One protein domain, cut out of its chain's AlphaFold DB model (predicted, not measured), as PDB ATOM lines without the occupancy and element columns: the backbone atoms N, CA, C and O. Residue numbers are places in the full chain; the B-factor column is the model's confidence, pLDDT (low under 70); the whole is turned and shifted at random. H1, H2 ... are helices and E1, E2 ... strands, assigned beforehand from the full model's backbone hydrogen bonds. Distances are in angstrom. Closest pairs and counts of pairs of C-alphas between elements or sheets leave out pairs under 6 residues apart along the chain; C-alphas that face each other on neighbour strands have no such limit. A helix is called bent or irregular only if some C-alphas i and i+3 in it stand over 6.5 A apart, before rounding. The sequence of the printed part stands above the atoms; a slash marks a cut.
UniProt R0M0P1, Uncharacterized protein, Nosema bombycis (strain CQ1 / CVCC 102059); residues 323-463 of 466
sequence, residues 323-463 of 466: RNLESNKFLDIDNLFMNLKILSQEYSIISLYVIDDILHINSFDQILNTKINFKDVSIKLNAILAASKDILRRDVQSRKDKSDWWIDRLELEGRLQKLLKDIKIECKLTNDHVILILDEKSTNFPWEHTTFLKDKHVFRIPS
ATOM      1  N   ARG A 323      36.680 -28.171  -7.418       60.34
ATOM      2  CA  ARG A 323      36.171 -28.654  -6.129       60.34
ATOM      3  C   ARG A 323      36.898 -27.990  -4.952       60.34
ATOM      4  O   ARG A 323      36.268 -27.757  -3.928       60.34
ATOM      5  N   ASN A 324      38.173 -27.632  -5.124       58.41
ATOM      6  CA  ASN A 324      39.006 -26.980  -4.104       58.41
ATOM      7  C   ASN A 324      38.704 -25.482  -3.945       58.41
ATOM      8  O   ASN A 324      39.201 -24.841  -3.017       58.41
ATOM      9  N   LEU A 325      37.871 -24.905  -4.819       57.28
ATOM     10  CA  LEU A 325      37.361 -23.541  -4.689       57.28
ATOM     11  C   LEU A 325      36.285 -23.475  -3.586       57.28
ATOM     12  O   LEU A 325      35.145 -23.086  -3.821       57.28
ATOM     13  N   GLU A 326      36.640 -23.858  -2.359       46.50
ATOM     14  CA  GLU A 326      35.730 -23.876  -1.204       46.50
ATOM     15  C   GLU A 326      35.351 -22.479  -0.692       46.50
ATOM     16  O   GLU A 326      34.563 -22.335   0.241       46.50
ATOM     17  N   SER A 327      35.853 -21.402  -1.290       42.09
ATOM     18  CA  SER A 327      35.404 -20.064  -0.927       42.09
ATOM     19  C   SER A 327      35.657 -19.062  -2.040       42.09
ATOM     20  O   SER A 327      36.670 -19.125  -2.730       42.09
ATOM     21  N   ASN A 328      34.727 -18.116  -2.172       42.47
ATOM     22  CA  ASN A 328      34.777 -16.915  -3.005       42.47
ATOM     23  C   ASN A 328      36.051 -16.070  -2.785       42.47
ATOM     24  O   ASN A 328      35.994 -14.963  -2.246       42.47
ATOM     25  N   LYS A 329      37.213 -16.553  -3.216       39.91
ATOM     26  CA  LYS A 329      38.418 -15.751  -3.386       39.91
ATOM     27  C   LYS A 329      38.952 -15.994  -4.780       39.91
ATOM     28  O   LYS A 329      39.625 -16.984  -5.024       39.91
ATOM     29  N   PHE A 330      38.588 -15.051  -5.648       38.22
ATOM     30  CA  PHE A 330      39.212 -14.652  -6.907       38.22
ATOM     31  C   PHE A 330      40.673 -15.127  -7.056       38.22
ATOM     32  O   PHE A 330      41.615 -14.359  -6.879       38.22
ATOM     33  N   LEU A 331      40.856 -16.401  -7.385       37.72
ATOM     34  CA  LEU A 331      42.078 -16.945  -7.953       37.72
ATOM     35  C   LEU A 331      41.879 -16.841  -9.454       37.72
ATOM     36  O   LEU A 331      41.196 -17.680 -10.025       37.72
ATOM     37  N   ASP A 332      42.354 -15.726 -10.015       43.38
ATOM     38  CA  ASP A 332      42.480 -15.424 -11.448       43.38
ATOM     39  C   ASP A 332      41.505 -16.210 -12.348       43.38
ATOM     40  O   ASP A 332      41.880 -17.008 -13.211       43.38
ATOM     41  N   ILE A 333      40.216 -16.011 -12.046       42.38
ATOM     42  CA  ILE A 333      39.066 -16.729 -12.603       42.38
ATOM     43  C   ILE A 333      39.133 -16.668 -14.131       42.38
ATOM     44  O   ILE A 333      38.912 -17.666 -14.799       42.38
ATOM     45  N   ASP A 334      39.556 -15.551 -14.713       42.31
ATOM     46  CA  ASP A 334      39.596 -15.389 -16.165       42.31
ATOM     47  C   ASP A 334      40.559 -16.362 -16.882       42.31
ATOM     48  O   ASP A 334      40.279 -16.771 -18.012       42.31
ATOM     49  N   ASN A 335      41.634 -16.813 -16.223       42.91
ATOM     50  CA  ASN A 335      42.596 -17.760 -16.799       42.91
ATOM     51  C   ASN A 335      42.169 -19.229 -16.635       42.91
ATOM     52  O   ASN A 335      42.312 -20.008 -17.581       42.91
ATOM     53  N   LEU A 336      41.595 -19.613 -15.486       47.16
ATOM     54  CA  LEU A 336      41.046 -20.966 -15.284       47.16
ATOM     55  C   LEU A 336      39.755 -21.176 -16.099       47.16
ATOM     56  O   LEU A 336      39.473 -22.276 -16.579       47.16
ATOM     57  N   PHE A 337      38.981 -20.103 -16.300       49.88
ATOM     58  CA  PHE A 337      37.687 -20.168 -16.963       49.88
ATOM     59  C   PHE A 337      37.740 -20.113 -18.485       49.88
ATOM     60  O   PHE A 337      36.731 -20.453 -19.070       49.88
ATOM     61  N   MET A 338      38.826 -19.764 -19.183       47.28
ATOM     62  CA  MET A 338      38.803 -19.817 -20.663       47.28
ATOM     63  C   MET A 338      38.387 -21.210 -21.175       47.28
ATOM     64  O   MET A 338      37.432 -21.335 -21.941       47.28
ATOM     65  N   ASN A 339      39.016 -22.270 -20.657       46.62
ATOM     66  CA  ASN A 339      38.678 -23.648 -21.021       46.62
ATOM     67  C   ASN A 339      37.316 -24.083 -20.451       46.62
ATOM     68  O   ASN A 339      36.546 -24.753 -21.136       46.62
ATOM     69  N   LEU A 340      36.978 -23.676 -19.223       51.78
ATOM     70  CA  LEU A 340      35.705 -24.039 -18.584       51.78
ATOM     71  C   LEU A 340      34.502 -23.266 -19.119       51.78
ATOM     72  O   LEU A 340      33.394 -23.771 -19.049       51.78
ATOM     73  N   LYS A 341      34.704 -22.067 -19.658       54.62
ATOM     74  CA  LYS A 341      33.694 -21.222 -20.305       54.62
ATOM     75  C   LYS A 341      33.365 -21.756 -21.688       54.62
ATOM     76  O   LYS A 341      32.209 -21.730 -22.082       54.62
ATOM     77  N   ILE A 342      34.365 -22.282 -22.397       56.53
ATOM     78  CA  ILE A 342      34.139 -23.069 -23.614       56.53
ATOM     79  C   ILE A 342      33.374 -24.350 -23.253       56.53
ATOM     80  O   ILE A 342      32.362 -24.655 -23.872       56.53
ATOM     81  N   LEU A 343      33.779 -25.060 -22.195       58.25
ATOM     82  CA  LEU A 343      33.056 -26.256 -21.749       58.25
ATOM     83  C   LEU A 343      31.645 -25.943 -21.238       58.25
ATOM     84  O   LEU A 343      30.737 -26.717 -21.501       58.25
ATOM     85  N   SER A 344      31.407 -24.827 -20.553       62.19
ATOM     86  CA  SER A 344      30.087 -24.486 -20.009       62.19
ATOM     87  C   SER A 344      29.079 -24.069 -21.085       62.19
ATOM     88  O   SER A 344      27.872 -24.118 -20.845       62.19
ATOM     89  N   GLN A 345      29.553 -23.725 -22.289       64.06
ATOM     90  CA  GLN A 345      28.700 -23.550 -23.468       64.06
ATOM     91  C   GLN A 345      28.107 -24.880 -23.957       64.06
ATOM     92  O   GLN A 345      27.016 -24.879 -24.522       64.06
ATOM     93  N   GLU A 346      28.781 -26.009 -23.714       62.25
ATOM     94  CA  GLU A 346      28.383 -27.332 -24.219       62.25
ATOM     95  C   GLU A 346      27.926 -28.309 -23.118       62.25
ATOM     96  O   GLU A 346      27.107 -29.197 -23.364       62.25
ATOM     97  N   TYR A 347      28.418 -28.137 -21.889       70.44
ATOM     98  CA  TYR A 347      28.228 -29.039 -20.756       70.44
ATOM     99  C   TYR A 347      27.677 -28.288 -19.545       70.44
ATOM    100  O   TYR A 347      28.042 -27.149 -19.274       70.44
ATOM    101  N   SER A 348      26.806 -28.929 -18.771       80.44
ATOM    102  CA  SER A 348      26.498 -28.482 -17.412       80.44
ATOM    103  C   SER A 348      27.516 -29.099 -16.462       80.44
ATOM    104  O   SER A 348      27.588 -30.319 -16.345       80.44
ATOM    105  N   ILE A 349      28.314 -28.273 -15.792       78.75
ATOM    106  CA  ILE A 349      29.348 -28.742 -14.867       78.75
ATOM    107  C   ILE A 349      28.794 -28.651 -13.449       78.75
ATOM    108  O   ILE A 349      28.402 -27.578 -12.999       78.75
ATOM    109  N   ILE A 350      28.743 -29.782 -12.754       83.94
ATOM    110  CA  ILE A 350      28.281 -29.854 -11.371       83.94
ATOM    111  C   ILE A 350      29.233 -30.702 -10.536       83.94
ATOM    112  O   ILE A 350      29.719 -31.742 -10.975       83.94
ATOM    113  N   SER A 351      29.473 -30.274  -9.304       84.31
ATOM    114  CA  SER A 351      30.171 -31.058  -8.294       84.31
ATOM    115  C   SER A 351      29.185 -31.578  -7.259       84.31
ATOM    116  O   SER A 351      28.372 -30.813  -6.743       84.31
ATOM    117  N   LEU A 352      29.257 -32.875  -6.963       88.06
ATOM    118  CA  LEU A 352      28.579 -33.516  -5.843       88.06
ATOM    119  C   LEU A 352      29.616 -33.938  -4.811       88.06
ATOM    120  O   LEU A 352      30.582 -34.633  -5.126       88.06
ATOM    121  N   TYR A 353      29.391 -33.536  -3.569       85.88
ATOM    122  CA  TYR A 353      30.279 -33.858  -2.461       85.88
ATOM    123  C   TYR A 353      29.491 -33.945  -1.157       85.88
ATOM    124  O   TYR A 353      28.365 -33.454  -1.062       85.88
ATOM    125  N   VAL A 354      30.060 -34.618  -0.161       85.00
ATOM    126  CA  VAL A 354      29.375 -34.957   1.084       85.00
ATOM    127  C   VAL A 354      30.099 -34.334   2.273       85.00
ATOM    128  O   VAL A 354      31.180 -34.781   2.658       85.00
ATOM    129  N   ILE A 355      29.451 -33.354   2.902       84.50
ATOM    130  CA  ILE A 355      29.910 -32.704   4.139       84.50
ATOM    131  C   ILE A 355      28.960 -33.107   5.262       84.50
ATOM    132  O   ILE A 355      27.747 -33.046   5.088       84.50
ATOM    133  N   ASP A 356      29.509 -33.546   6.398       85.88
ATOM    134  CA  ASP A 356      28.733 -33.964   7.576       85.88
ATOM    135  C   ASP A 356      27.590 -34.939   7.243       85.88
ATOM    136  O   ASP A 356      26.455 -34.794   7.691       85.88
ATOM    137  N   ASP A 357      27.898 -35.936   6.408       89.44
ATOM    138  CA  ASP A 357      26.963 -36.943   5.885       89.44
ATOM    139  C   ASP A 357      25.835 -36.386   4.990       89.44
ATOM    140  O   ASP A 357      25.009 -37.160   4.504       89.44
ATOM    141  N   ILE A 358      25.806 -35.084   4.701       89.94
ATOM    142  CA  ILE A 358      24.811 -34.433   3.845       89.94
ATOM    143  C   ILE A 358      25.377 -34.224   2.440       89.94
ATOM    144  O   ILE A 358      26.514 -33.798   2.263       89.94
ATOM    145  N   LEU A 359      24.569 -34.505   1.420       90.12
ATOM    146  CA  LEU A 359      24.927 -34.249   0.028       90.12
ATOM    147  C   LEU A 359      24.802 -32.755  -0.315       90.12
ATOM    148  O   LEU A 359      23.734 -32.145  -0.170       90.12
ATOM    149  N   HIS A 360      25.876 -32.200  -0.855       86.88
ATOM    150  CA  HIS A 360      25.957 -30.860  -1.417       86.88
ATOM    151  C   HIS A 360      26.140 -30.919  -2.931       86.88
ATOM    152  O   HIS A 360      26.713 -31.866  -3.472       86.88
ATOM    153  N   ILE A 361      25.646 -29.882  -3.604       88.12
ATOM    154  CA  ILE A 361      25.803 -29.691  -5.045       88.12
ATOM    155  C   ILE A 361      26.366 -28.307  -5.284       88.12
ATOM    156  O   ILE A 361      25.760 -27.325  -4.866       88.12
ATOM    157  N   ASN A 362      27.476 -28.222  -5.999       82.69
ATOM    158  CA  ASN A 362      28.005 -26.965  -6.494       82.69
ATOM    159  C   ASN A 362      27.858 -26.936  -8.016       82.69
ATOM    160  O   ASN A 362      28.441 -27.753  -8.719       82.69
ATOM    161  N   SER A 363      27.042 -26.013  -8.511       75.62
ATOM    162  CA  SER A 363      26.877 -25.749  -9.950       75.62
ATOM    163  C   SER A 363      27.777 -24.616 -10.445       75.62
ATOM    164  O   SER A 363      27.621 -24.161 -11.570       75.62
ATOM    165  N   PHE A 364      28.682 -24.135  -9.588       70.56
ATOM    166  CA  PHE A 364      29.575 -22.987  -9.780       70.56
ATOM    167  C   PHE A 364      28.869 -21.630  -9.927       70.56
ATOM    168  O   PHE A 364      29.496 -20.602  -9.703       70.56
ATOM    169  N   ASP A 365      27.555 -21.637 -10.152       66.50
ATOM    170  CA  ASP A 365      26.664 -20.485  -9.982       66.50
ATOM    171  C   ASP A 365      26.050 -20.437  -8.573       66.50
ATOM    172  O   ASP A 365      25.798 -19.371  -8.009       66.50
ATOM    173  N   GLN A 366      25.785 -21.609  -7.994       72.88
ATOM    174  CA  GLN A 366      25.196 -21.754  -6.665       72.88
ATOM    175  C   GLN A 366      25.644 -23.053  -5.994       72.88
ATOM    176  O   GLN A 366      25.809 -24.091  -6.649       72.88
ATOM    177  N   ILE A 367      25.753 -22.988  -4.665       80.94
ATOM    178  CA  ILE A 367      25.947 -24.143  -3.792       80.94
ATOM    179  C   ILE A 367      24.610 -24.466  -3.119       80.94
ATOM    180  O   ILE A 367      24.051 -23.646  -2.391       80.94
ATOM    181  N   LEU A 368      24.103 -25.673  -3.356       83.94
ATOM    182  CA  LEU A 368      22.855 -26.186  -2.804       83.94
ATOM    183  C   LEU A 368      23.144 -27.264  -1.757       83.94
ATOM    184  O   LEU A 368      23.768 -28.284  -2.048       83.94
ATOM    185  N   ASN A 369      22.629 -27.069  -0.543       85.25
ATOM    186  CA  ASN A 369      22.519 -28.136   0.447       85.25
ATOM    187  C   ASN A 369      21.214 -28.904   0.189       85.25
ATOM    188  O   ASN A 369      20.123 -28.356   0.352       85.25
ATOM    189  N   THR A 370      21.321 -30.172  -0.208       86.69
ATOM    190  CA  THR A 370      20.151 -30.980  -0.592       86.69
ATOM    191  C   THR A 370      19.353 -31.506   0.602       86.69
ATOM    192  O   THR A 370      18.252 -32.021   0.420       86.69
ATOM    193  N   LYS A 371      19.901 -31.413   1.825       88.12
ATOM    194  CA  LYS A 371      19.400 -32.061   3.051       88.12
ATOM    195  C   LYS A 371      19.287 -33.589   2.956       88.12
ATOM    196  O   LYS A 371      18.703 -34.218   3.838       88.12
ATOM    197  N   ILE A 372      19.839 -34.201   1.909       89.75
ATOM    198  CA  ILE A 372      19.867 -35.653   1.751       89.75
ATOM    199  C   ILE A 372      20.991 -36.193   2.627       89.75
ATOM    200  O   ILE A 372      22.159 -35.904   2.372       89.75
ATOM    201  N   ASN A 373      20.640 -37.007   3.625       92.31
ATOM    202  CA  ASN A 373      21.615 -37.784   4.385       92.31
ATOM    203  C   ASN A 373      22.175 -38.897   3.486       92.31
ATOM    204  O   ASN A 373      21.552 -39.940   3.265       92.31
ATOM    205  N   PHE A 374      23.355 -38.647   2.935       91.44
ATOM    206  CA  PHE A 374      24.016 -39.529   1.996       91.44
ATOM    207  C   PHE A 374      24.573 -40.790   2.663       91.44
ATOM    208  O   PHE A 374      24.645 -41.840   2.024       91.44
ATOM    209  N   LYS A 375      24.896 -40.744   3.959       90.25
ATOM    210  CA  LYS A 375      25.306 -41.936   4.709       90.25
ATOM    211  C   LYS A 375      24.191 -42.972   4.765       90.25
ATOM    212  O   LYS A 375      24.435 -44.141   4.470       90.25
ATOM    213  N   ASP A 376      22.960 -42.547   5.036       91.88
ATOM    214  CA  ASP A 376      21.798 -43.443   5.033       91.88
ATOM    215  C   ASP A 376      21.541 -44.035   3.640       91.88
ATOM    216  O   ASP A 376      21.212 -45.217   3.503       91.88
ATOM    217  N   VAL A 377      21.711 -43.223   2.593       92.50
ATOM    218  CA  VAL A 377      21.602 -43.661   1.194       92.50
ATOM    219  C   VAL A 377      22.673 -44.703   0.862       92.50
ATOM    220  O   VAL A 377      22.356 -45.754   0.305       92.50
ATOM    221  N   SER A 378      23.922 -44.451   1.254       89.12
ATOM    222  CA  SER A 378      25.056 -45.352   1.038       89.12
ATOM    223  C   SER A 378      24.878 -46.680   1.779       89.12
ATOM    224  O   SER A 378      25.064 -47.746   1.193       89.12
ATOM    225  N   ILE A 379      24.407 -46.654   3.032       91.62
ATOM    226  CA  ILE A 379      24.088 -47.867   3.803       91.62
ATOM    227  C   ILE A 379      23.015 -48.697   3.086       91.62
ATOM    228  O   ILE A 379      23.174 -49.910   2.929       91.62
ATOM    229  N   LYS A 380      21.939 -48.060   2.605       93.19
ATOM    230  CA  LYS A 380      20.870 -48.749   1.863       93.19
ATOM    231  C   LYS A 380      21.381 -49.358   0.560       93.19
ATOM    232  O   LYS A 380      21.033 -50.500   0.259       93.19
ATOM    233  N   LEU A 381      22.211 -48.630  -0.191       91.88
ATOM    234  CA  LEU A 381      22.824 -49.132  -1.421       91.88
ATOM    235  C   LEU A 381      23.714 -50.346  -1.133       91.88
ATOM    236  O   LEU A 381      23.552 -51.391  -1.760       91.88
ATOM    237  N   ASN A 382      24.600 -50.246  -0.143       87.88
ATOM    238  CA  ASN A 382      25.497 -51.334   0.236       87.88
ATOM    239  C   ASN A 382      24.734 -52.576   0.713       87.88
ATOM    240  O   ASN A 382      25.118 -53.690   0.365       87.88
ATOM    241  N   ALA A 383      23.621 -52.407   1.433       90.00
ATOM    242  CA  ALA A 383      22.757 -53.519   1.823       90.00
ATOM    243  C   ALA A 383      22.119 -54.225   0.610       90.00
ATOM    244  O   ALA A 383      22.038 -55.453   0.586       90.00
ATOM    245  N   ILE A 384      21.699 -53.470  -0.414       89.44
ATOM    246  CA  ILE A 384      21.182 -54.032  -1.673       89.44
ATOM    247  C   ILE A 384      22.289 -54.799  -2.409       89.44
ATOM    248  O   ILE A 384      22.071 -55.930  -2.841       89.44
ATOM    249  N   LEU A 385      23.486 -54.216  -2.519       87.19
ATOM    250  CA  LEU A 385      24.628 -54.846  -3.187       87.19
ATOM    251  C   LEU A 385      25.089 -56.119  -2.465       87.19
ATOM    252  O   LEU A 385      25.397 -57.115  -3.121       87.19
ATOM    253  N   ALA A 386      25.113 -56.112  -1.131       87.25
ATOM    254  CA  ALA A 386      25.431 -57.286  -0.323       87.25
ATOM    255  C   ALA A 386      24.410 -58.412  -0.554       87.25
ATOM    256  O   ALA A 386      24.799 -59.515  -0.931       87.25
ATOM    257  N   ALA A 387      23.112 -58.106  -0.462       86.94
ATOM    258  CA  ALA A 387      22.052 -59.077  -0.731       86.94
ATOM    259  C   ALA A 387      22.124 -59.639  -2.163       86.94
ATOM    260  O   ALA A 387      21.936 -60.837  -2.375       86.94
ATOM    261  N   SER A 388      22.462 -58.798  -3.147       88.62
ATOM    262  CA  SER A 388      22.669 -59.246  -4.527       88.62
ATOM    263  C   SER A 388      23.829 -60.237  -4.635       88.62
ATOM    264  O   SER A 388      23.706 -61.234  -5.343       88.62
ATOM    265  N   LYS A 389      24.954 -59.987  -3.953       86.75
ATOM    266  CA  LYS A 389      26.103 -60.907  -3.936       86.75
ATOM    267  C   LYS A 389      25.743 -62.242  -3.289       86.75
ATOM    268  O   LYS A 389      26.153 -63.282  -3.799       86.75
ATOM    269  N   ASP A 390      24.955 -62.222  -2.220       86.44
ATOM    270  CA  ASP A 390      24.521 -63.442  -1.539       86.44
ATOM    271  C   ASP A 390      23.596 -64.288  -2.420       86.44
ATOM    272  O   ASP A 390      23.786 -65.498  -2.514       86.44
ATOM    273  N   ILE A 391      22.654 -63.666  -3.138       81.88
ATOM    274  CA  ILE A 391      21.782 -64.364  -4.100       81.88
ATOM    275  C   ILE A 391      22.594 -64.984  -5.243       81.88
ATOM    276  O   ILE A 391      22.318 -66.114  -5.647       81.88
ATOM    277  N   LEU A 392      23.615 -64.286  -5.751       76.88
ATOM    278  CA  LEU A 392      24.486 -64.807  -6.815       76.88
ATOM    279  C   LEU A 392      25.311 -66.027  -6.381       76.88
ATOM    280  O   LEU A 392      25.684 -66.828  -7.231       76.88
ATOM    281  N   ARG A 393      25.592 -66.180  -5.082       82.50
ATOM    282  CA  ARG A 393      26.353 -67.311  -4.525       82.50
ATOM    283  C   ARG A 393      25.503 -68.543  -4.222       82.50
ATOM    284  O   ARG A 393      26.065 -69.576  -3.865       82.50
ATOM    285  N   ARG A 394      24.174 -68.446  -4.302       81.75
ATOM    286  CA  ARG A 394      23.288 -69.578  -4.003       81.75
ATOM    287  C   ARG A 394      23.452 -70.671  -5.053       81.75
ATOM    288  O   ARG A 394      23.506 -70.385  -6.247       81.75
ATOM    289  N   ASP A 395      23.474 -71.915  -4.594       77.25
ATOM    290  CA  ASP A 395      23.412 -73.073  -5.477       77.25
ATOM    291  C   ASP A 395      21.959 -73.284  -5.926       77.25
ATOM    292  O   ASP A 395      21.060 -73.473  -5.105       77.25
ATOM    293  N   VAL A 396      21.714 -73.170  -7.230       80.44
ATOM    294  CA  VAL A 396      20.371 -73.163  -7.821       80.44
ATOM    295  C   VAL A 396      20.225 -74.384  -8.721       80.44
ATOM    296  O   VAL A 396      20.540 -74.341  -9.913       80.44
ATOM    297  N   GLN A 397      19.725 -75.483  -8.154       77.88
ATOM    298  CA  GLN A 397      19.652 -76.768  -8.856       77.88
ATOM    299  C   GLN A 397      18.251 -77.079  -9.396       77.88
ATOM    300  O   GLN A 397      18.116 -77.598 -10.508       77.88
ATOM    301  N   SER A 398      17.187 -76.733  -8.662       78.88
ATOM    302  CA  SER A 398      15.814 -77.067  -9.051       78.88
ATOM    303  C   SER A 398      15.093 -75.933  -9.790       78.88
ATOM    304  O   SER A 398      15.475 -74.762  -9.760       78.88
ATOM    305  N   ARG A 399      13.990 -76.271 -10.471       70.06
ATOM    306  CA  ARG A 399      13.124 -75.279 -11.135       70.06
ATOM    307  C   ARG A 399      12.501 -74.297 -10.139       70.06
ATOM    308  O   ARG A 399      12.302 -73.136 -10.492       70.06
ATOM    309  N   LYS A 400      12.197 -74.761  -8.925       80.56
ATOM    310  CA  LYS A 400      11.670 -73.916  -7.853       80.56
ATOM    311  C   LYS A 400      12.739 -72.927  -7.388       80.56
ATOM    312  O   LYS A 400      12.473 -71.733  -7.397       80.56
ATOM    313  N   ASP A 401      13.965 -73.398  -7.168       72.50
ATOM    314  CA  ASP A 401      15.088 -72.536  -6.771       72.50
ATOM    315  C   ASP A 401      15.360 -71.453  -7.819       72.50
ATOM    316  O   ASP A 401      15.604 -70.302  -7.473       72.50
ATOM    317  N   LYS A 402      15.262 -71.787  -9.116       67.12
ATOM    318  CA  LYS A 402      15.389 -70.801 -10.204       67.12
ATOM    319  C   LYS A 402      14.303 -69.730 -10.136       67.12
ATOM    320  O   LYS A 402      14.593 -68.566 -10.391       67.12
ATOM    321  N   SER A 403      13.065 -70.122  -9.837       68.94
ATOM    322  CA  SER A 403      11.945 -69.188  -9.692       68.94
ATOM    323  C   SER A 403      12.170 -68.246  -8.512       68.94
ATOM    324  O   SER A 403      12.083 -67.033  -8.681       68.94
ATOM    325  N   ASP A 404      12.514 -68.798  -7.351       73.94
ATOM    326  CA  ASP A 404      12.742 -68.031  -6.124       73.94
ATOM    327  C   ASP A 404      13.945 -67.087  -6.287       73.94
ATOM    328  O   ASP A 404      13.884 -65.911  -5.936       73.94
ATOM    329  N   TRP A 405      15.004 -67.550  -6.957       84.06
ATOM    330  CA  TRP A 405      16.159 -66.727  -7.310       84.06
ATOM    331  C   TRP A 405      15.793 -65.529  -8.198       84.06
ATOM    332  O   TRP A 405      16.297 -64.426  -7.987       84.06
ATOM    333  N   TRP A 406      14.907 -65.711  -9.186       70.69
ATOM    334  CA  TRP A 406      14.432 -64.606 -10.025       70.69
ATOM    335  C   TRP A 406      13.558 -63.620  -9.250       70.69
ATOM    336  O   TRP A 406      13.713 -62.414  -9.442       70.69
ATOM    337  N   ILE A 407      12.673 -64.113  -8.379       79.38
ATOM    338  CA  ILE A 407      11.815 -63.274  -7.532       79.38
ATOM    339  C   ILE A 407      12.676 -62.371  -6.644       79.38
ATOM    340  O   ILE A 407      12.503 -61.153  -6.675       79.38
ATOM    341  N   ASP A 408      13.662 -62.941  -5.948       75.12
ATOM    342  CA  ASP A 408      14.549 -62.184  -5.062       75.12
ATOM    343  C   ASP A 408      15.330 -61.099  -5.822       75.12
ATOM    344  O   ASP A 408      15.516 -59.980  -5.335       75.12
ATOM    345  N   ARG A 409      15.770 -61.386  -7.055       79.88
ATOM    346  CA  ARG A 409      16.467 -60.395  -7.889       79.88
ATOM    347  C   ARG A 409      15.554 -59.268  -8.362       79.88
ATOM    348  O   ARG A 409      15.989 -58.118  -8.360       79.88
ATOM    349  N   LEU A 410      14.318 -59.580  -8.749       77.75
ATOM    350  CA  LEU A 410      13.327 -58.569  -9.129       77.75
ATOM    351  C   LEU A 410      12.964 -57.675  -7.937       77.75
ATOM    352  O   LEU A 410      12.809 -56.464  -8.097       77.75
ATOM    353  N   GLU A 411      12.886 -58.239  -6.730       85.38
ATOM    354  CA  GLU A 411      12.682 -57.459  -5.509       85.38
ATOM    355  C   GLU A 411      13.852 -56.497  -5.254       85.38
ATOM    356  O   GLU A 411      13.637 -55.309  -4.983       85.38
ATOM    357  N   LEU A 412      15.099 -56.969  -5.384       80.06
ATOM    358  CA  LEU A 412      16.282 -56.115  -5.240       80.06
ATOM    359  C   LEU A 412      16.333 -54.997  -6.281       80.06
ATOM    360  O   LEU A 412      16.671 -53.863  -5.934       80.06
ATOM    361  N   GLU A 413      15.967 -55.286  -7.529       81.62
ATOM    362  CA  GLU A 413      15.851 -54.267  -8.570       81.62
ATOM    363  C   GLU A 413      14.809 -53.207  -8.189       81.62
ATOM    364  O   GLU A 413      15.095 -52.008  -8.247       81.62
ATOM    365  N   GLY A 414      13.633 -53.622  -7.705       81.06
ATOM    366  CA  GLY A 414      12.602 -52.707  -7.216       81.06
ATOM    367  C   GLY A 414      13.085 -51.825  -6.060       81.06
ATOM    368  O   GLY A 414      12.833 -50.615  -6.043       81.06
ATOM    369  N   ARG A 415      13.840 -52.397  -5.113       88.00
ATOM    370  CA  ARG A 415      14.457 -51.657  -3.998       88.00
ATOM    371  C   ARG A 415      15.483 -50.634  -4.483       88.00
ATOM    372  O   ARG A 415      15.485 -49.509  -3.981       88.00
ATOM    373  N   LEU A 416      16.317 -50.994  -5.460       89.06
ATOM    374  CA  LEU A 416      17.300 -50.088  -6.053       89.06
ATOM    375  C   LEU A 416      16.614 -48.940  -6.799       89.06
ATOM    376  O   LEU A 416      16.917 -47.777  -6.545       89.06
ATOM    377  N   GLN A 417      15.640 -49.244  -7.659       87.00
ATOM    378  CA  GLN A 417      14.884 -48.222  -8.385       87.00
ATOM    379  C   GLN A 417      14.184 -47.248  -7.434       87.00
ATOM    380  O   GLN A 417      14.147 -46.048  -7.703       87.00
ATOM    381  N   LYS A 418      13.640 -47.743  -6.316       89.62
ATOM    382  CA  LYS A 418      13.038 -46.892  -5.286       89.62
ATOM    383  C   LYS A 418      14.076 -45.965  -4.652       89.62
ATOM    384  O   LYS A 418      13.855 -44.761  -4.630       89.62
ATOM    385  N   LEU A 419      15.225 -46.498  -4.227       92.06
ATOM    386  CA  LEU A 419      16.315 -45.701  -3.650       92.06
ATOM    387  C   LEU A 419      16.760 -44.570  -4.593       92.06
ATOM    388  O   LEU A 419      16.940 -43.437  -4.158       92.06
ATOM    389  N   LEU A 420      16.893 -44.868  -5.888       89.00
ATOM    390  CA  LEU A 420      17.305 -43.897  -6.905       89.00
ATOM    391  C   LEU A 420      16.228 -42.847  -7.207       89.00
ATOM    392  O   LEU A 420      16.556 -41.703  -7.521       89.00
ATOM    393  N   LYS A 421      14.946 -43.219  -7.105       87.25
ATOM    394  CA  LYS A 421      13.808 -42.297  -7.248       87.25
ATOM    395  C   LYS A 421      13.621 -41.380  -6.042       87.25
ATOM    396  O   LYS A 421      13.159 -40.255  -6.214       87.25
ATOM    397  N   ASP A 422      13.966 -41.858  -4.851       87.56
ATOM    398  CA  ASP A 422      13.830 -41.099  -3.607       87.56
ATOM    399  C   ASP A 422      14.857 -39.954  -3.517       87.56
ATOM    400  O   ASP A 422      14.624 -38.969  -2.816       87.56
ATOM    401  N   ILE A 423      15.957 -40.030  -4.277       87.50
ATOM    402  CA  ILE A 423      16.911 -38.927  -4.431       87.50
ATOM    403  C   ILE A 423      16.320 -37.883  -5.376       87.50
ATOM    404  O   ILE A 423      16.349 -38.020  -6.602       87.50
ATOM    405  N   LYS A 424      15.776 -36.826  -4.772       82.88
ATOM    406  CA  LYS A 424      15.221 -35.669  -5.469       82.88
ATOM    407  C   LYS A 424      16.151 -34.485  -5.300       82.88
ATOM    408  O   LYS A 424      16.354 -33.997  -4.194       82.88
ATOM    409  N   ILE A 425      16.704 -34.042  -6.417       83.38
ATOM    410  CA  ILE A 425      17.618 -32.914  -6.486       83.38
ATOM    411  C   ILE A 425      16.987 -31.859  -7.385       83.38
ATOM    412  O   ILE A 425      16.724 -32.113  -8.559       83.38
ATOM    413  N   GLU A 426      16.770 -30.668  -6.840       76.94
ATOM    414  CA  GLU A 426      16.281 -29.510  -7.589       76.94
ATOM    415  C   GLU A 426      17.468 -28.658  -8.049       76.94
ATOM    416  O   GLU A 426      17.741 -27.586  -7.518       76.94
ATOM    417  N   CYS A 427      18.210 -29.165  -9.034       78.56
ATOM    418  CA  CYS A 427      19.282 -28.429  -9.699       78.56
ATOM    419  C   CYS A 427      18.898 -28.211 -11.165       78.56
ATOM    420  O   CYS A 427      18.561 -29.163 -11.871       78.56
ATOM    421  N   LYS A 428      18.919 -26.956 -11.628       73.94
ATOM    422  CA  LYS A 428      18.681 -26.648 -13.042       73.94
ATOM    423  C   LYS A 428      19.946 -26.948 -13.835       73.94
ATOM    424  O   LYS A 428      20.956 -26.279 -13.657       73.94
ATOM    425  N   LEU A 429      19.859 -27.929 -14.725       79.81
ATOM    426  CA  LEU A 429      20.898 -28.233 -15.703       79.81
ATOM    427  C   LEU A 429      20.511 -27.578 -17.028       79.81
ATOM    428  O   LEU A 429      19.414 -27.805 -17.538       79.81
ATOM    429  N   THR A 430      21.395 -26.735 -17.545       72.75
ATOM    430  CA  THR A 430      21.192 -25.965 -18.778       72.75
ATOM    431  C   THR A 430      21.374 -26.805 -20.039       72.75
ATOM    432  O   THR A 430      20.714 -26.534 -21.037       72.75
ATOM    433  N   ASN A 431      22.208 -27.846 -19.977       74.38
ATOM    434  CA  ASN A 431      22.622 -28.661 -21.115       74.38
ATOM    435  C   ASN A 431      22.209 -30.137 -20.946       74.38
ATOM    436  O   ASN A 431      21.857 -30.603 -19.854       74.38
ATOM    437  N   ASP A 432      22.217 -30.889 -22.050       75.81
ATOM    438  CA  ASP A 432      21.948 -32.337 -22.055       75.81
ATOM    439  C   ASP A 432      23.179 -33.173 -21.687       75.81
ATOM    440  O   ASP A 432      23.048 -34.280 -21.160       75.81
ATOM    441  N   HIS A 433      24.371 -32.612 -21.882       76.50
ATOM    442  CA  HIS A 433      25.636 -33.184 -21.441       76.50
ATOM    443  C   HIS A 433      26.023 -32.610 -20.076       76.50
ATOM    444  O   HIS A 433      25.981 -31.398 -19.869       76.50
ATOM    445  N   VAL A 434      26.397 -33.476 -19.135       80.94
ATOM    446  CA  VAL A 434      26.659 -33.112 -17.739       80.94
ATOM    447  C   VAL A 434      28.020 -33.642 -17.321       80.94
ATOM    448  O   VAL A 434      28.261 -34.843 -17.395       80.94
ATOM    449  N   ILE A 435      28.898 -32.770 -16.841       79.50
ATOM    450  CA  ILE A 435      30.149 -33.163 -16.193       79.50
ATOM    451  C   ILE A 435      29.893 -33.208 -14.691       79.50
ATOM    452  O   ILE A 435      29.496 -32.213 -14.091       79.50
ATOM    453  N   LEU A 436      30.106 -34.380 -14.101       84.12
ATOM    454  CA  LEU A 436      29.809 -34.688 -12.713       84.12
ATOM    455  C   LEU A 436      31.101 -34.922 -11.935       84.12
ATOM    456  O   LEU A 436      31.726 -35.977 -12.054       84.12
ATOM    457  N   ILE A 437      31.491 -33.941 -11.132       81.50
ATOM    458  CA  ILE A 437      32.680 -34.003 -10.284       81.50
ATOM    459  C   ILE A 437      32.278 -34.637  -8.953       81.50
ATOM    460  O   ILE A 437      31.417 -34.098  -8.263       81.50
ATOM    461  N   LEU A 438      32.865 -35.777  -8.599       83.44
ATOM    462  CA  LEU A 438      32.445 -36.588  -7.451       83.44
ATOM    463  C   LEU A 438      33.540 -36.661  -6.392       83.44
ATOM    464  O   LEU A 438      34.699 -36.879  -6.728       83.44
ATOM    465  N   ASP A 439      33.173 -36.540  -5.121       79.81
ATOM    466  CA  ASP A 439      34.070 -36.860  -4.005       79.81
ATOM    467  C   ASP A 439      34.205 -38.375  -3.766       79.81
ATOM    468  O   ASP A 439      33.511 -39.197  -4.374       79.81
ATOM    469  N   GLU A 440      35.087 -38.774  -2.851       79.38
ATOM    470  CA  GLU A 440      35.347 -40.187  -2.538       79.38
ATOM    471  C   GLU A 440      34.089 -40.934  -2.082       79.38
ATOM    472  O   GLU A 440      33.858 -42.091  -2.441       79.38
ATOM    473  N   LYS A 441      33.243 -40.249  -1.308       80.38
ATOM    474  CA  LYS A 441      32.035 -40.823  -0.718       80.38
ATOM    475  C   LYS A 441      30.954 -41.046  -1.772       80.38
ATOM    476  O   LYS A 441      30.267 -42.067  -1.732       80.38
ATOM    477  N   SER A 442      30.806 -40.127  -2.721       82.19
ATOM    478  CA  SER A 442      29.760 -40.138  -3.747       82.19
ATOM    479  C   SER A 442      30.171 -40.813  -5.056       82.19
ATOM    480  O   SER A 442      29.289 -41.157  -5.847       82.19
ATOM    481  N   THR A 443      31.466 -41.064  -5.279       81.12
ATOM    482  CA  THR A 443      31.995 -41.650  -6.525       81.12
ATOM    483  C   THR A 443      31.346 -42.990  -6.876       81.12
ATOM    484  O   THR A 443      31.011 -43.233  -8.034       81.12
ATOM    485  N   ASN A 444      31.104 -43.854  -5.889       77.44
ATOM    486  CA  ASN A 444      30.558 -45.197  -6.128       77.44
ATOM    487  C   ASN A 444      29.036 -45.222  -6.325       77.44
ATOM    488  O   ASN A 444      28.471 -46.257  -6.681       77.44
ATOM    489  N   PHE A 445      28.348 -44.106  -6.094       84.06
ATOM    490  CA  PHE A 445      26.897 -44.058  -6.198       84.06
ATOM    491  C   PHE A 445      26.452 -43.933  -7.666       84.06
ATOM    492  O   PHE A 445      27.064 -43.174  -8.413       84.06
ATOM    493  N   PRO A 446      25.414 -44.658  -8.127       83.50
ATOM    494  CA  PRO A 446      24.986 -44.691  -9.531       83.50
ATOM    495  C   PRO A 446      24.113 -43.477  -9.920       83.50
ATOM    496  O   PRO A 446      22.917 -43.602 -10.192       83.50
ATOM    497  N   TRP A 447      24.710 -42.283  -9.921       86.62
ATOM    498  CA  TRP A 447      24.037 -41.002 -10.162       86.62
ATOM    499  C   TRP A 447      23.260 -40.924 -11.479       86.62
ATOM    500  O   TRP A 447      22.191 -40.323 -11.513       86.62
ATOM    501  N   GLU A 448      23.728 -41.578 -12.537       84.19
ATOM    502  CA  GLU A 448      23.106 -41.595 -13.868       84.19
ATOM    503  C   GLU A 448      21.697 -42.166 -13.843       84.19
ATOM    504  O   GLU A 448      20.895 -41.855 -14.708       84.19
ATOM    505  N   HIS A 449      21.377 -43.001 -12.859       82.62
ATOM    506  CA  HIS A 449      20.074 -43.649 -12.763       82.62
ATOM    507  C   HIS A 449      19.100 -42.906 -11.843       82.62
ATOM    508  O   HIS A 449      17.971 -43.354 -11.629       82.62
ATOM    509  N   THR A 450      19.519 -41.774 -11.283       86.50
ATOM    510  CA  THR A 450      18.656 -40.923 -10.462       86.50
ATOM    511  C   THR A 450      17.708 -40.096 -11.323       86.50
ATOM    512  O   THR A 450      17.933 -39.857 -12.509       86.50
ATOM    513  N   THR A 451      16.628 -39.611 -10.712       84.62
ATOM    514  CA  THR A 451      15.598 -38.842 -11.431       84.62
ATOM    515  C   THR A 451      16.112 -37.554 -12.071       84.62
ATOM    516  O   THR A 451      15.550 -37.146 -13.082       84.62
ATOM    517  N   PHE A 452      17.174 -36.949 -11.528       85.38
ATOM    518  CA  PHE A 452      17.724 -35.692 -12.037       85.38
ATOM    519  C   PHE A 452      18.727 -35.870 -13.194       85.38
ATOM    520  O   PHE A 452      18.978 -34.903 -13.907       85.38
ATOM    521  N   LEU A 453      19.268 -37.081 -13.418       85.19
ATOM    522  CA  LEU A 453      20.264 -37.354 -14.475       85.19
ATOM    523  C   LEU A 453      19.887 -38.455 -15.468       85.19
ATOM    524  O   LEU A 453      20.568 -38.586 -16.479       85.19
ATOM    525  N   LYS A 454      18.819 -39.225 -15.226       80.06
ATOM    526  CA  LYS A 454      18.434 -40.382 -16.063       80.06
ATOM    527  C   LYS A 454      18.287 -40.101 -17.560       80.06
ATOM    528  O   LYS A 454      18.487 -41.008 -18.360       80.06
ATOM    529  N   ASP A 455      17.962 -38.864 -17.924       77.62
ATOM    530  CA  ASP A 455      17.751 -38.441 -19.311       77.62
ATOM    531  C   ASP A 455      18.944 -37.615 -19.848       77.62
ATOM    532  O   ASP A 455      18.840 -36.977 -20.892       77.62
ATOM    533  N   LYS A 456      20.076 -37.590 -19.126       76.94
ATOM    534  CA  LYS A 456      21.258 -36.769 -19.423       76.94
ATOM    535  C   LYS A 456      22.481 -37.617 -19.770       76.94
ATOM    536  O   LYS A 456      22.647 -38.754 -19.328       76.94
ATOM    537  N   HIS A 457      23.393 -37.040 -20.545       73.56
ATOM    538  CA  HIS A 457      24.689 -37.638 -20.847       73.56
ATOM    539  C   HIS A 457      25.719 -37.236 -19.791       73.56
ATOM    540  O   HIS A 457      26.330 -36.177 -19.883       73.56
ATOM    541  N   VAL A 458      25.902 -38.093 -18.788       77.19
ATOM    542  CA  VAL A 458      26.771 -37.821 -17.635       77.19
ATOM    543  C   VAL A 458      28.206 -38.298 -17.868       77.19
ATOM    544  O   VAL A 458      28.439 -39.428 -18.300       77.19
ATOM    545  N   PHE A 459      29.167 -37.448 -17.518       71.50
ATOM    546  CA  PHE A 459      30.601 -37.708 -17.533       71.50
ATOM    547  C   PHE A 459      31.157 -37.565 -16.118       71.50
ATOM    548  O   PHE A 459      31.180 -36.467 -15.572       71.50
ATOM    549  N   ARG A 460      31.609 -38.667 -15.514       75.31
ATOM    550  CA  ARG A 460      32.155 -38.648 -14.151       75.31
ATOM    551  C   ARG A 460      33.606 -38.192 -14.122       75.31
ATOM    552  O   ARG A 460      34.438 -38.709 -14.864       75.31
ATOM    553  N   ILE A 461      33.914 -37.310 -13.183       72.94
ATOM    554  CA  ILE A 461      35.271 -36.918 -12.822       72.94
ATOM    555  C   ILE A 461      35.434 -37.187 -11.324       72.94
ATOM    556  O   ILE A 461      35.001 -36.376 -10.507       72.94
ATOM    557  N   PRO A 462      36.030 -38.329 -10.930       70.75
ATOM    558  CA  PRO A 462      36.335 -38.566  -9.530       70.75
ATOM    559  C   PRO A 462      37.415 -37.578  -9.089       70.75
ATOM    560  O   PRO A 462      38.508 -37.515  -9.670       70.75
ATOM    561  N   SER A 463      37.091 -36.807  -8.067       68.31
ATOM    562  CA  SER A 463      37.948 -35.871  -7.360       68.31
ATOM    563  C   SER A 463      38.212 -36.462  -5.982       68.31
ATOM    564  O   SER A 463      37.586 -36.061  -5.005       68.31
TER     565      SER A 463
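This is residues 323 to 463 of the 466 residues of an uncharacterized protein of Nosema bombycis (strain CQ1 / CVCC 102059) (UniProt R0M0P1). A strongly twisted five-stranded sheet has a long helical hairpin, H2 and H3, reaching out from it as an arm, and H1 with a free loop at the far end of the sheet from that arm. The arm makes much of the length: the spans are 67 by 31 by 23 A. The 141 printed residues hold H1, E1, E2, E3, H2, H3, E4, E5 in that order, class mixed, helices and strands. The mixed sheet runs E3 E2 E1 E4 E5, and the whole is loose, with a radius of gyration of the C-alphas of 19.0 A.

Find C-alpha 333 at (39.066, -16.729, -12.603), where H1 begins; it runs to 346 and is only just irregular, C-alphas 336 and 339 being 6.8 A apart. E1 follows, residues 347 to 355, 25.2 A, then E2, 358 to 362, and E3, 367 to 373. H2, 374 to 392, covers 26.8 A; H3, 399 to 422, covers 35.0 A. E4 is 433 to 438, and E5, 457 to 462, ends at C-alpha 462, (36.335, -38.566, -9.530).

Start at E1, E2 and E3, a meander, each strand the antiparallel neighbour of the one before: N 353 and O 360 are 3.2 A apart, N 361 and O 368 2.9 A. E4 is parallel to E1, with N 350 and O 435 at 2.9 A, and to E5, with N 436 and O 459 at 2.8 A. E3, H2 H3 and E4 form a split strand-helix-strand unit, two strands running the same way with E2 and E1 between them; its crossover is right-handed. H1 and H2 each only graze the sheet; H3 is not on it. H2 and H3 touch, closest at C-alphas of Ile 384 and Leu 412, 6.4 A, at a shallow tilt of 14 degrees, opposite ways. Every O i to N i+4 pair is within hydrogen-bond range in H2 and H3, and 6 of 10 in H1.

The printed part has no cut; the C-alphas of Asp 332 and Ser 398, the two farthest apart, are 67.2 A apart. The link E4 to E5 is long, 18 residues. Look for low confidence, under 70, at residues 323 to 346, 365, 402 to 403 and 463.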